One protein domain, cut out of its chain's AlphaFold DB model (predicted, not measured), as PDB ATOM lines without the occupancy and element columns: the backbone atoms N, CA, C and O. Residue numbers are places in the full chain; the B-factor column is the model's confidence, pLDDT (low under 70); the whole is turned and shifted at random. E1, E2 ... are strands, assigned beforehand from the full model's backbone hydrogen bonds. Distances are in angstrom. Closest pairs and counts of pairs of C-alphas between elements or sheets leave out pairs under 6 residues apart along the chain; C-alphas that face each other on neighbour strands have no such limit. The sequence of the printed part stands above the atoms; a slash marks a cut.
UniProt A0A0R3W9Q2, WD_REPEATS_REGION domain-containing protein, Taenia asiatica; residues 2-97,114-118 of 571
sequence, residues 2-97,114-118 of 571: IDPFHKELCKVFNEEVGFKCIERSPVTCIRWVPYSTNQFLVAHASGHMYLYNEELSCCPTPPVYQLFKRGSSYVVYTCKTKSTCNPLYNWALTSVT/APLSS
ATOM      1  N   ILE A   2      44.415  62.791  83.956       85.62
ATOM      2  CA  ILE A   2      45.464  63.418  83.149       85.62
ATOM      3  C   ILE A   2      46.746  63.265  83.963       85.62
ATOM      4  O   ILE A   2      46.751  63.655  85.132       85.62
ATOM      5  N   ASP A   3      47.806  62.726  83.368       84.19
ATOM      6  CA  ASP A   3      49.155  62.853  83.922       84.19
ATOM      7  C   ASP A   3      49.799  64.141  83.356       84.19
ATOM      8  O   ASP A   3      49.979  64.249  82.139       84.19
ATOM      9  N   PRO A   4      50.108  65.154  84.191       85.12
ATOM     10  CA  PRO A   4      50.684  66.414  83.720       85.12
ATOM     11  C   PRO A   4      52.156  66.285  83.295       85.12
ATOM     12  O   PRO A   4      52.652  67.143  82.563       85.12
ATOM     13  N   PHE A   5      52.852  65.227  83.722       85.81
ATOM     14  CA  PHE A   5      54.231  64.926  83.337       85.81
ATOM     15  C   PHE A   5      54.260  64.034  82.084       85.81
ATOM     16  O   PHE A   5      55.011  64.307  81.145       85.81
ATOM     17  N   HIS A   6      53.384  63.027  82.018       80.50
ATOM     18  CA  HIS A   6      53.240  62.109  80.883       80.50
ATOM     19  C   HIS A   6      51.976  62.404  80.058       80.50
ATOM     20  O   HIS A   6      50.964  61.709  80.144       80.50
ATOM     21  N   LYS A   7      52.088  63.408  79.174       68.19
ATOM     22  CA  LYS A   7      51.021  63.979  78.315       68.19
ATOM     23  C   LYS A   7      50.188  62.994  77.472       68.19
ATOM     24  O   LYS A   7      49.202  63.407  76.871       68.19
ATOM     25  N   GLU A   8      50.579  61.727  77.385       69.50
ATOM     26  CA  GLU A   8      49.870  60.682  76.636       69.50
ATOM     27  C   GLU A   8      48.683  60.087  77.419       69.50
ATOM     28  O   GLU A   8      47.724  59.607  76.813       69.50
ATOM     29  N   LEU A   9      48.701  60.132  78.760       71.62
ATOM     30  CA  LEU A   9      47.667  59.507  79.588       71.62
ATOM     31  C   LEU A   9      46.482  60.451  79.851       71.62
ATOM     32  O   LEU A   9      46.345  61.019  80.936       71.62
ATOM     33  N   CYS A  10      45.581  60.575  78.875       79.75
ATOM     34  CA  CYS A  10      44.269  61.200  79.068       79.75
ATOM     35  C   CYS A  10      43.152  60.144  79.066       79.75
ATOM     36  O   CYS A  10      42.881  59.511  78.046       79.75
ATOM     37  N   LYS A  11      42.473  59.962  80.208       85.94
ATOM     38  CA  LYS A  11      41.297  59.082  80.338       85.94
ATOM     39  C   LYS A  11      40.085  59.851  80.857       85.94
ATOM     40  O   LYS A  11      40.077  60.336  81.995       85.94
ATOM     41  N   VAL A  12      39.047  59.924  80.026       87.50
ATOM     42  CA  VAL A  12      37.755  60.551  80.340       87.50
ATOM     43  C   VAL A  12      36.833  59.543  81.037       87.50
ATOM     44  O   VAL A  12      36.853  58.345  80.751       87.50
ATOM     45  N   PHE A  13      36.020  60.034  81.971       88.44
ATOM     46  CA  PHE A  13      34.966  59.291  82.663       88.44
ATOM     47  C   PHE A  13      33.671  60.109  82.560       88.44
ATOM     48  O   PHE A  13      33.738  61.334  82.521       88.44
ATOM     49  N   ASN A  14      32.510  59.445  82.509       86.50
ATOM     50  CA  ASN A  14      31.207  60.093  82.274       86.50
ATOM     51  C   ASN A  14      31.144  60.946  80.978       86.50
ATOM     52  O   ASN A  14      30.590  62.041  80.963       86.50
ATOM     53  N   GLU A  15      31.729  60.456  79.882       82.62
ATOM     54  CA  GLU A  15      31.730  61.153  78.586       82.62
ATOM     55  C   GLU A  15      30.323  61.191  77.946       82.62
ATOM     56  O   GLU A  15      29.659  60.158  77.811       82.62
ATOM     57  N   GLU A  16      29.866  62.371  77.506       69.56
ATOM     58  CA  GLU A  16      28.538  62.571  76.897       69.56
ATOM     59  C   GLU A  16      28.459  62.089  75.432       69.56
ATOM     60  O   GLU A  16      28.193  62.851  74.501       69.56
ATOM     61  N   VAL A  17      28.632  60.782  75.201       62.28
ATOM     62  CA  VAL A  17      28.447  60.163  73.874       62.28
ATOM     63  C   VAL A  17      26.946  60.002  73.564       62.28
ATOM     64  O   VAL A  17      26.376  58.906  73.582       62.28
ATOM     65  N   GLY A  18      26.280  61.131  73.313       63.78
ATOM     66  CA  GLY A  18      24.833  61.234  73.114       63.78
ATOM     67  C   GLY A  18      24.051  61.069  74.422       63.78
ATOM     68  O   GLY A  18      24.425  61.595  75.464       63.78
ATOM     69  N   PHE A  19      22.955  60.305  74.405       53.06
ATOM     70  CA  PHE A  19      22.104  60.059  75.586       53.06
ATOM     71  C   PHE A  19      22.719  59.082  76.623       53.06
ATOM     72  O   PHE A  19      21.986  58.310  77.240       53.06
ATOM     73  N   LYS A  20      24.052  59.036  76.769       65.56
ATOM     74  CA  LYS A  20      24.782  57.976  77.501       65.56
ATOM     75  C   LYS A  20      25.571  58.425  78.739       65.56
ATOM     76  O   LYS A  20      26.262  57.600  79.330       65.56
ATOM     77  N   CYS A  21      25.439  59.682  79.150       73.94
ATOM     78  CA  CYS A  21      25.906  60.164  80.451       73.94
ATOM     79  C   CYS A  21      25.366  59.299  81.614       73.94
ATOM     80  O   CYS A  21      24.211  58.867  81.597       73.94
ATOM     81  N   ILE A  22      26.191  59.085  82.639       84.12
ATOM     82  CA  ILE A  22      25.806  58.514  83.940       84.12
ATOM     83  C   ILE A  22      25.065  59.574  84.770       84.12
ATOM     84  O   ILE A  22      24.060  59.261  85.401       84.12
ATOM     85  N   GLU A  23      25.554  60.817  84.733       87.88
ATOM     86  CA  GLU A  23      25.030  61.990  85.445       87.88
ATOM     87  C   GLU A  23      25.329  63.263  84.626       87.88
ATOM     88  O   GLU A  23      26.289  63.280  83.851       87.88
ATOM     89  N   ARG A  24      24.511  64.316  84.770       89.81
ATOM     90  CA  ARG A  24      24.602  65.577  84.004       89.81
ATOM     91  C   ARG A  24      24.811  66.828  84.845       89.81
ATOM     92  O   ARG A  24      25.276  67.839  84.326       89.81
ATOM     93  N   SER A  25      24.413  66.799  86.111       93.31
ATOM     94  CA  SER A  25      24.667  67.896  87.038       93.31
ATOM     95  C   SER A  25      26.177  68.070  87.259       93.31
ATOM     96  O   SER A  25      26.933  67.090  87.184       93.31
ATOM     97  N   PRO A  26      26.646  69.309  87.498       95.81
ATOM     98  CA  PRO A  26      28.066  69.584  87.648       95.81
ATOM     99  C   PRO A  26      28.666  68.780  88.802       95.81
ATOM    100  O   PRO A  26      28.040  68.586  89.848       95.81
ATOM    101  N   VAL A  27      29.902  68.330  88.591       97.38
ATOM    102  CA  VAL A  27      30.735  67.752  89.644       97.38
ATOM    103  C   VAL A  27      31.112  68.861  90.620       97.38
ATOM    104  O   VAL A  27      31.638  69.892  90.208       97.38
ATOM    105  N   THR A  28      30.857  68.639  91.904       97.94
ATOM    106  CA  THR A  28      31.137  69.593  92.985       97.94
ATOM    107  C   THR A  28      32.417  69.246  93.737       97.94
ATOM    108  O   THR A  28      33.153  70.132  94.161       97.94
ATOM    109  N   CYS A  29      32.740  67.955  93.863       98.00
ATOM    110  CA  CYS A  29      33.963  67.506  94.520       98.00
ATOM    111  C   CYS A  29      34.486  66.191  93.920       98.00
ATOM    112  O   CYS A  29      33.710  65.293  93.590       98.00
ATOM    113  N   ILE A  30      35.811  66.061  93.813       97.62
ATOM    114  CA  ILE A  30      36.514  64.820  93.453       97.62
ATOM    115  C   ILE A  30      37.644  64.603  94.455       97.62
ATOM    116  O   ILE A  30      38.412  65.533  94.726       97.62
ATOM    117  N   ARG A  31      37.790  63.377  94.965       97.38
ATOM    118  CA  ARG A  31      38.965  62.935  95.735       97.38
ATOM    119  C   ARG A  31      39.286  61.475  95.420       97.38
ATOM    120  O   ARG A  31      38.382  60.665  95.210       97.38
ATOM    121  N   TRP A  32      40.569  61.130  95.446       97.25
ATOM    122  CA  TRP A  32      41.000  59.737  95.576       97.25
ATOM    123  C   TRP A  32      40.496  59.150  96.900       97.25
ATOM    124  O   TRP A  32      40.381  59.864  97.896       97.25
ATOM    125  N   VAL A  33      40.202  57.852  96.915       97.25
ATOM    126  CA  VAL A  33      39.909  57.115  98.148       97.25
ATOM    127  C   VAL A  33      41.235  56.883  98.886       97.25
ATOM    128  O   VAL A  33      42.143  56.302  98.288       97.25
ATOM    129  N   PRO A  34      41.386  57.300 100.160       95.44
ATOM    130  CA  PRO A  34      42.627  57.111 100.905       95.44
ATOM    131  C   PRO A  34      43.094  55.653 100.911       95.44
ATOM    132  O   PRO A  34      42.289  54.730 101.034       95.44
ATOM    133  N   TYR A  35      44.406  55.461 100.763       92.81
ATOM    134  CA  TYR A  35      45.078  54.157 100.650       92.81
ATOM    135  C   TYR A  35      44.651  53.281  99.453       92.81
ATOM    136  O   TYR A  35      45.139  52.159  99.319       92.81
ATOM    137  N   SER A  36      43.790  53.768  98.550       93.75
ATOM    138  CA  SER A  36      43.511  53.105  97.275       93.75
ATOM    139  C   SER A  36      44.442  53.616  96.181       93.75
ATOM    140  O   SER A  36      44.613  54.819  96.010       93.75
ATOM    141  N   THR A  37      45.003  52.699  95.393       92.56
ATOM    142  CA  THR A  37      45.819  53.024  94.214       92.56
ATOM    143  C   THR A  37      44.990  53.347  92.973       92.56
ATOM    144  O   THR A  37      45.536  53.875  92.013       92.56
ATOM    145  N   ASN A  38      43.702  52.983  92.955       94.62
ATOM    146  CA  ASN A  38      42.899  52.979  91.734       94.62
ATOM    147  C   ASN A  38      41.435  53.413  91.915       94.62
ATOM    148  O   ASN A  38      40.703  53.388  90.932       94.62
ATOM    149  N   GLN A  39      40.967  53.800  93.108       96.25
ATOM    150  CA  GLN A  39      39.575  54.235  93.317       96.25
ATOM    151  C   GLN A  39      39.463  55.720  93.648       96.25
ATOM    152  O   GLN A  39      40.131  56.215  94.554       96.25
ATOM    153  N   PHE A  40      38.548  56.412  92.971       97.31
ATOM    154  CA  PHE A  40      38.216  57.809  93.242       97.31
ATOM    155  C   PHE A  40      36.705  58.011  93.357       97.31
ATOM    156  O   PHE A  40      35.905  57.356  92.684       97.31
ATOM    157  N   LEU A  41      36.324  58.925  94.243       98.12
ATOM    158  CA  LEU A  41      34.949  59.283  94.549       98.12
ATOM    159  C   LEU A  41      34.643  60.651  93.927       98.12
ATOM    160  O   LEU A  41      35.447  61.582  94.020       98.12
ATOM    161  N   VAL A  42      33.486  60.760  93.278       98.00
ATOM    162  CA  VAL A  42      33.005  61.970  92.597       98.00
ATOM    163  C   VAL A  42      31.644  62.334  93.176       98.00
ATOM    164  O   VAL A  42      30.781  61.465  93.230       98.00
ATOM    165  N   ALA A  43      31.436  63.583  93.584       98.19
ATOM    166  CA  ALA A  43      30.148  64.110  94.038       98.19
ATOM    167  C   ALA A  43      29.574  65.119  93.037       98.19
ATOM    168  O   ALA A  43      30.326  65.825  92.365       98.19
ATOM    169  N   HIS A  44      28.246  65.181  92.952       97.69
ATOM    170  CA  HIS A  44      27.512  66.006  91.998       97.69
ATOM    171  C   HIS A  44      26.410  66.838  92.664       97.69
ATOM    172  O   HIS A  44      25.817  66.443  93.672       97.69
ATOM    173  N   ALA A  45      26.057  67.954  92.022       96.50
ATOM    174  CA  ALA A  45      24.974  68.835  92.462       96.50
ATOM    175  C   ALA A  45      23.560  68.207  92.375       96.50
ATOM    176  O   ALA A  45      22.613  68.765  92.920       96.50
ATOM    177  N   SER A  46      23.388  67.033  91.751       94.06
ATOM    178  CA  SER A  46      22.146  66.242  91.842       94.06
ATOM    179  C   SER A  46      21.943  65.550  93.196       94.06
ATOM    180  O   SER A  46      20.890  64.960  93.418       94.06
ATOM    181  N   GLY A  47      22.937  65.577  94.090       94.81
ATOM    182  CA  GLY A  47      22.928  64.799  95.333       94.81
ATOM    183  C   GLY A  47      23.409  63.356  95.172       94.81
ATOM    184  O   GLY A  47      23.265  62.547  96.094       94.81
ATOM    185  N   HIS A  48      23.995  63.031  94.016       96.00
ATOM    186  CA  HIS A  48      24.646  61.751  93.762       96.00
ATOM    187  C   HIS A  48      26.159  61.786  94.024       96.00
ATOM    188  O   HIS A  48      26.837  62.779  93.751       96.00
ATOM    189  N   MET A  49      26.706  60.661  94.496       97.44
ATOM    190  CA  MET A  49      28.144  60.384  94.498       97.44
ATOM    191  C   MET A  49      28.434  59.051  93.811       97.44
ATOM    192  O   MET A  49      27.791  58.044  94.105       97.44
ATOM    193  N   TYR A  50      29.445  59.009  92.950       96.62
ATOM    194  CA  TYR A  50      29.830  57.814  92.205       96.62
ATOM    195  C   TYR A  50      31.242  57.375  92.566       96.62
ATOM    196  O   TYR A  50      32.187  58.163  92.488       96.62
ATOM    197  N   LEU A  51      31.385  56.096  92.918       96.75
ATOM    198  CA  LEU A  51      32.692  55.466  93.068       96.75
ATOM    199  C   LEU A  51      33.150  54.923  91.713       96.75
ATOM    200  O   LEU A  51      32.490  54.056  91.132       96.75
ATOM    201  N   TYR A  52      34.298  55.398  91.245       95.56
ATOM    202  CA  TYR A  52      34.965  54.931  90.037       95.56
ATOM    203  C   TYR A  52      36.236  54.158  90.390       95.56
ATOM    204  O   TYR A  52      36.883  54.428  91.401       95.56
ATOM    205  N   ASN A  53      36.613  53.223  89.522       94.50
ATOM    206  CA  ASN A  53      37.937  52.613  89.500       94.50
ATOM    207  C   ASN A  53      38.662  52.993  88.196       94.50
ATOM    208  O   ASN A  53      38.078  52.890  87.115       94.50
ATOM    209  N   GLU A  54      39.915  53.438  88.285       92.94
ATOM    210  CA  GLU A  54      40.684  53.948  87.148       92.94
ATOM    211  C   GLU A  54      41.020  52.874  86.108       92.94
ATOM    212  O   GLU A  54      41.033  53.183  84.919       92.94
ATOM    213  N   GLU A  55      41.225  51.616  86.495       91.81
ATOM    214  CA  GLU A  55      41.519  50.529  85.553       91.81
ATOM    215  C   GLU A  55      40.279  50.173  84.717       91.81
ATOM    216  O   GLU A  55      40.370  49.915  83.514       91.81
ATOM    217  N   LEU A  56      39.086  50.229  85.321       90.69
ATOM    218  CA  LEU A  56      37.831  49.868  84.659       90.69
ATOM    219  C   LEU A  56      37.387  50.887  83.591       90.69
ATOM    220  O   LEU A  56      37.625  52.095  83.671       90.69
ATOM    221  N   SER A  57      36.685  50.399  82.568       87.44
ATOM    222  CA  SER A  57      35.975  51.229  81.590       87.44
ATOM    223  C   SER A  57      34.577  51.609  82.090       87.44
ATOM    224  O   SER A  57      33.988  50.914  82.919       87.44
ATOM    225  N   CYS A  58      34.021  52.713  81.585       83.94
ATOM    226  CA  CYS A  58      32.603  53.032  81.777       83.94
ATOM    227  C   CYS A  58      31.725  52.013  81.031       83.94
ATOM    228  O   CYS A  58      32.089  51.541  79.951       83.94
ATOM    229  N   CYS A  59      30.564  51.666  81.588       79.12
ATOM    230  CA  CYS A  59      29.636  50.762  80.912       79.12
ATOM    231  C   CYS A  59      29.110  51.397  79.592       79.12
ATOM    232  O   CYS A  59      28.737  52.568  79.589       79.12
ATOM    233  N   PRO A  60      29.020  50.661  78.460       77.38
ATOM    234  CA  PRO A  60      28.687  51.224  77.132       77.38
ATOM    235  C   PRO A  60      27.201  51.603  76.940       77.38
ATOM    236  O   PRO A  60      26.780  52.041  75.861       77.38
ATOM    237  N   THR A  61      26.403  51.404  77.984       79.88
ATOM    238  CA  THR A  61      24.994  51.771  78.150       79.88
ATOM    239  C   THR A  61      24.826  52.319  79.568       79.88
ATOM    240  O   THR A  61      25.550  51.838  80.447       79.88
ATOM    241  N   PRO A  62      23.861  53.224  79.827       80.62
ATOM    242  CA  PRO A  62      23.593  53.721  81.173       80.62
ATOM    243  C   PRO A  62      23.492  52.586  82.210       80.62
ATOM    244  O   PRO A  62      22.871  51.553  81.922       80.62
ATOM    245  N   PRO A  63      24.127  52.728  83.387       84.06
ATOM    246  CA  PRO A  63      24.185  51.672  84.393       84.06
ATOM    247  C   PRO A  63      22.798  51.337  84.957       84.06
ATOM    248  O   PRO A  63      22.032  52.213  85.352       84.06
ATOM    249  N   VAL A  64      22.487  50.041  85.037       87.44
ATOM    250  CA  VAL A  64      21.267  49.547  85.692       87.44
ATOM    251  C   VAL A  64      21.570  49.317  87.166       87.44
ATOM    252  O   VAL A  64      22.321  48.409  87.510       87.44
ATOM    253  N   TYR A  65      20.981  50.121  88.043       90.38
ATOM    254  CA  TYR A  65      21.242  50.062  89.480       90.38
ATOM    255  C   TYR A  65      20.458  48.958  90.213       90.38
ATOM    256  O   TYR A  65      19.396  48.499  89.784       90.38
ATOM    257  N   GLN A  66      20.985  48.537  91.363       92.12
ATOM    258  CA  GLN A  66      20.273  47.776  92.388       92.12
ATOM    259  C   GLN A  66      20.557  48.335  93.767       92.12
ATOM    260  O   GLN A  66      21.674  48.776  94.029       92.12
ATOM    261  N   LEU A  67      19.564  48.272  94.650       92.88
ATOM    262  CA  LEU A  67      19.724  48.644  96.047       92.88
ATOM    263  C   LEU A  67      20.820  47.787  96.699       92.88
ATOM    264  O   LEU A  67      20.727  46.561  96.703       92.88
ATOM    265  N   PHE A  68      21.840  48.446  97.243       92.75
ATOM    266  CA  PHE A  68      22.883  47.836  98.068       92.75
ATOM    267  C   PHE A  68      22.657  48.156  99.553       92.75
ATOM    268  O   PHE A  68      22.803  47.282 100.407       92.75
ATOM    269  N   LYS A  69      22.254  49.396  99.867       92.12
ATOM    270  CA  LYS A  69      21.995  49.871 101.232       92.12
ATOM    271  C   LYS A  69      20.942  50.982 101.252       92.12
ATOM    272  O   LYS A  69      20.854  51.757 100.308       92.12
ATOM    273  N   ARG A  70      20.180  51.098 102.341       88.81
ATOM    274  CA  ARG A  70      19.254  52.212 102.619       88.81
ATOM    275  C   ARG A  70      19.423  52.650 104.074       88.81
ATOM    276  O   ARG A  70      19.659  51.807 104.938       88.81
ATOM    277  N   GLY A  71      19.274  53.943 104.332       84.31
ATOM    278  CA  GLY A  71      19.081  54.522 105.661       84.31
ATOM    279  C   GLY A  71      18.215  55.782 105.574       84.31
ATOM    280  O   GLY A  71      17.783  56.157 104.489       84.31
ATOM    281  N   SER A  72      17.960  56.439 106.706       76.75
ATOM    282  CA  SER A  72      16.917  57.478 106.820       76.75
ATOM    283  C   SER A  72      17.108  58.731 105.960       76.75
ATOM    284  O   SER A  72      16.155  59.476 105.776       76.75
ATOM    285  N   SER A  73      18.322  58.996 105.469       83.69
ATOM    286  CA  SER A  73      18.612  60.144 104.593       83.69
ATOM    287  C   SER A  73      19.577  59.823 103.443       83.69
ATOM    288  O   SER A  73      20.224  60.715 102.893       83.69
ATOM    289  N   TYR A  74      19.725  58.540 103.094       90.00
ATOM    290  CA  TYR A  74      20.600  58.114 102.003       90.00
ATOM    291  C   TYR A  74      20.234  56.732 101.454       90.00
ATOM    292  O   TYR A  74      19.745  55.848 102.167       90.00
ATOM    293  N   VAL A  75      20.563  56.516 100.185       92.88
ATOM    294  CA  VAL A  75      20.505  55.209  99.528       92.88
ATOM    295  C   VAL A  75      21.834  54.946  98.834       92.88
ATOM    296  O   VAL A  75      22.392  55.841  98.210       92.88
ATOM    297  N   VAL A  76      22.345  53.719  98.916       95.12
ATOM    298  CA  VAL A  76      23.493  53.277  98.121       95.12
ATOM    299  C   VAL A  76      23.051  52.172  97.179       95.12
ATOM    300  O   VAL A  76      22.402  51.201  97.578       95.12
ATOM    301  N   TYR A  77      23.439  52.314  95.923       93.94
ATOM    302  CA  TYR A  77      23.199  51.382  94.842       93.94
ATOM    303  C   TYR A  77      24.518  50.820  94.309       93.94
ATOM    304  O   TYR A  77      25.557  51.474  94.366       93.94
ATOM    305  N   THR A  78      24.463  49.628  93.720       93.81
ATOM    306  CA  THR A  78      25.550  49.043  92.917       93.81
ATOM    307  C   THR A  78      25.018  48.602  91.549       93.81
ATOM    308  O   THR A  78      23.802  48.519  91.351       93.81
ATOM    309  N   CYS A  79      25.892  48.356  90.577       89.25
ATOM    310  CA  CYS A  79      25.504  48.089  89.191       89.25
ATOM    311  C   CYS A  79      25.161  46.608  88.924       89.25
ATOM    312  O   CYS A  79      25.926  45.700  89.241       89.25
ATOM    313  N   LYS A  80      24.023  46.355  88.262       85.25
ATOM    314  CA  LYS A  80      23.605  45.040  87.739       85.25
ATOM    315  C   LYS A  80      24.267  44.741  86.392       85.25
ATOM    316  O   LYS A  80      23.608  44.745  85.350       85.25
ATOM    317  N   THR A  81      25.564  44.467  86.388       78.69
ATOM    318  CA  THR A  81      26.317  44.174  85.157       78.69
ATOM    319  C   THR A  81      26.871  42.747  85.142       78.69
ATOM    320  O   THR A  81      27.132  42.139  86.174       78.69
ATOM    321  N   LYS A  82      27.037  42.176  83.940       77.00
ATOM    322  CA  LYS A  82      27.646  40.839  83.745       77.00
ATOM    323  C   LYS A  82      29.176  40.845  83.880       77.00
ATOM    324  O   LYS A  82      29.794  39.787  83.910       77.00
ATOM    325  N   SER A  83      29.761  42.036  83.907       81.62
ATOM    326  CA  SER A  83      31.189  42.331  83.964       81.62
ATOM    327  C   SER A  83      31.372  43.611  84.773       81.62
ATOM    328  O   SER A  83      30.545  44.521  84.677       81.62
ATOM    329  N   THR A  84      32.452  43.707  85.539       84.12
ATOM    330  CA  THR A  84      32.811  44.920  86.282       84.12
ATOM    331  C   THR A  84      33.094  46.069  85.312       84.12
ATOM    332  O   THR A  84      34.025  45.991  84.513       84.12
ATOM    333  N   CYS A  85      32.281  47.123  85.368       89.19
ATOM    334  CA  CYS A  85      32.476  48.388  84.661       89.19
ATOM    335  C   CYS A  85      32.004  49.534  85.562       89.19
ATOM    336  O   CYS A  85      31.250  49.309  86.509       89.19
ATOM    337  N   ASN A  86      32.481  50.746  85.293       91.31
ATOM    338  CA  ASN A  86      32.162  51.930  86.080       91.31
ATOM    339  C   ASN A  86      30.744  52.462  85.793       91.31
ATOM    340  O   ASN A  86      30.323  52.442  84.629       91.31
ATOM    341  N   PRO A  87      30.047  53.016  86.808       92.81
ATOM    342  CA  PRO A  87      30.499  53.206  88.196       92.81
ATOM    343  C   PRO A  87      30.342  51.930  89.047       92.81
ATOM    344  O   PRO A  87      29.507  51.079  88.750       92.81
ATOM    345  N   LEU A  88      31.119  51.796  90.126       93.56
ATOM    346  CA  LEU A  88      31.028  50.663  91.063       93.56
ATOM    347  C   LEU A  88      29.819  50.784  92.005       93.56
ATOM    348  O   LEU A  88      29.064  49.826  92.208       93.56
ATOM    349  N   TYR A  89      29.644  51.980  92.567       95.50
ATOM    350  CA  TYR A  89      28.546  52.342  93.457       95.50
ATOM    351  C   TYR A  89      28.025  53.738  93.117       95.50
ATOM    352  O   TYR A  89      28.785  54.596  92.666       95.50
ATOM    353  N   ASN A  90      26.739  53.951  93.377       94.94
ATOM    354  CA  ASN A  90      26.055  55.240  93.336       94.94
ATOM    355  C   ASN A  90      25.429  55.476  94.717       94.94
ATOM    356  O   ASN A  90      24.561  54.711  95.131       94.94
ATOM    357  N   TRP A  91      25.874  56.502  95.432       96.12
ATOM    358  CA  TRP A  91      25.240  56.997  96.650       96.12
ATOM    359  C   TRP A  91      24.290  58.132  96.263       96.12
ATOM    360  O   TRP A  91      24.654  58.989  95.468       96.12
ATOM    361  N   ALA A  92      23.093  58.163  96.835       94.31
ATOM    362  CA  ALA A  92      22.117  59.233  96.674       94.31
ATOM    363  C   ALA A  92      21.772  59.785  98.061       94.31
ATOM    364  O   ALA A  92      21.310  59.023  98.916       94.31
ATOM    365  N   LEU A  93      22.019  61.074  98.303       93.06
ATOM    366  CA  LEU A  93      21.674  61.731  99.566       93.06
ATOM    367  C   LEU A  93      20.306  62.402  99.444       93.06
ATOM    368  O   LEU A  93      20.118  63.343  98.673       93.06
ATOM    369  N   THR A  94      19.340  61.879 100.197       87.31
ATOM    370  CA  THR A  94      17.945  62.322 100.137       87.31
ATOM    371  C   THR A  94      17.729  63.492 101.088       87.31
ATOM    372  O   THR A  94      18.029  63.389 102.281       87.31
ATOM    373  N   SER A  95      17.162  64.571 100.560       78.25
ATOM    374  CA  SER A  95      16.784  65.765 101.304       78.25
ATOM    375  C   SER A  95      15.806  65.434 102.425       78.25
ATOM    376  O   SER A  95      14.804  64.750 102.206       78.25
ATOM    377  N   VAL A  96      16.072  65.953 103.621       66.25
ATOM    378  CA  VAL A  96      15.195  65.795 104.791       66.25
ATOM    379  C   VAL A  96      14.386  67.081 104.976       66.25
ATOM    380  O   VAL A  96      14.612  67.860 105.906       66.25
ATOM    381  N   THR A  97      13.457  67.332 104.049       57.03
ATOM    382  CA  THR A  97      12.532  68.472 104.147       57.03
ATOM    383  C   THR A  97      11.458  68.187 105.196       57.03
ATOM    384  O   THR A  97      10.972  67.059 105.299       57.03
ATOM    385  N   ALA A 114      12.383  59.942  96.972       70.31
ATOM    386  CA  ALA A 114      12.604  61.102  97.827       70.31
ATOM    387  C   ALA A 114      13.416  62.187  97.084       70.31
ATOM    388  O   ALA A 114      14.310  61.844  96.303       70.31
ATOM    389  N   PRO A 115      13.147  63.486  97.328       82.12
ATOM    390  CA  PRO A 115      13.963  64.562  96.771       82.12
ATOM    391  C   PRO A 115      15.426  64.392  97.195       82.12
ATOM    392  O   PRO A 115      15.703  63.978  98.319       82.12
ATOM    393  N   LEU A 116      16.364  64.719  96.310       89.69
ATOM    394  CA  LEU A 116      17.799  64.727  96.610       89.69
ATOM    395  C   LEU A 116      18.262  66.146  96.970       89.69
ATOM    396  O   LEU A 116      17.581  67.121  96.653       89.69
ATOM    397  N   SER A 117      19.413  66.265  97.631       89.69
ATOM    398  CA  SER A 117      20.038  67.560  97.939       89.69
ATOM    399  C   SER A 117      21.435  67.655  97.356       89.69
ATOM    400  O   SER A 117      22.214  66.717  97.509       89.69
ATOM    401  N   SER A 118      21.759  68.801  96.745       95.44
ATOM    402  CA  SER A 118      23.097  69.079  96.219       95.44
ATOM    403  C   SER A 118      24.162  68.801  97.277       95.44
ATOM    404  O   SER A 118      24.038  69.232  98.428       95.44
TER     405      SER A 118
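What this domain is: This is residues 2 to 97 and 114 to 118 of the 571 residues of the protein "WD_REPEATS_REGION domain-containing protein" of Taenia asiatica (UniProt A0A0R3W9Q2). With little regular structure, the model is one twisted antiparallel sheet, ordered E1 E2 E3 E6 E5 E4, and long loops; residues 4 to 9 stick out. The printed part has 101 residues, no named helix and six strands, E1 to E6 along the chain, holding 36 residues: all strand. It is compact, radius of gyration of the C-alphas 14.3 A, and elongated, 47 by 30 by 28 A.

Where its parts are: E1, residues 27 to 32, begins at C-alpha 27 (30.735, 67.752, 89.644) and spans 14.3 A. E2 is residues 39 to 44, 16.9 A; E3, residues 48 to 53, 16.7 A; E4, residues 65 to 71, 16.9 A; E5, residues 74 to 79, 17.0 A. E6, residues 89 to 93, 13.1 A, ends at C-alpha 93 (21.674, 61.731, 99.566).

How they stand to each other: E1 E2 E3 and E4 E5 E6 are meanders, successive antiparallel neighbours. Within hydrogen-bond range are N 28 and O 43 for hairpin E1 and E2, 2.9 A; N 42 and O 50 for hairpin E2 and E3, 3.0 A; N 66 and O 78 for hairpin E4 and E5, 2.8 A; and N 77 and O 90 for hairpin E5 and E6, 2.8 A. N 49 and O 91, 2.8 A apart, are within hydrogen-bond range between the antiparallel neighbours E3 and E6, in the Greek key E3 E4 E5 E6, four strands in a row of which three are a meander and the first is the antiparallel neighbour of the fourth. Edge strands E1 and E4 are apart.

The domain as a whole: The C-alphas of His 6 and Thr 97 are farthest apart, 47.3 A. Residues 98 to 113 are cut out, C-alphas 97 and 114 being 9.7 A apart. E3 to E4 is a long link. Residues 7 to 8, 16 to 20 and 96 to 97 have pLDDT under 70.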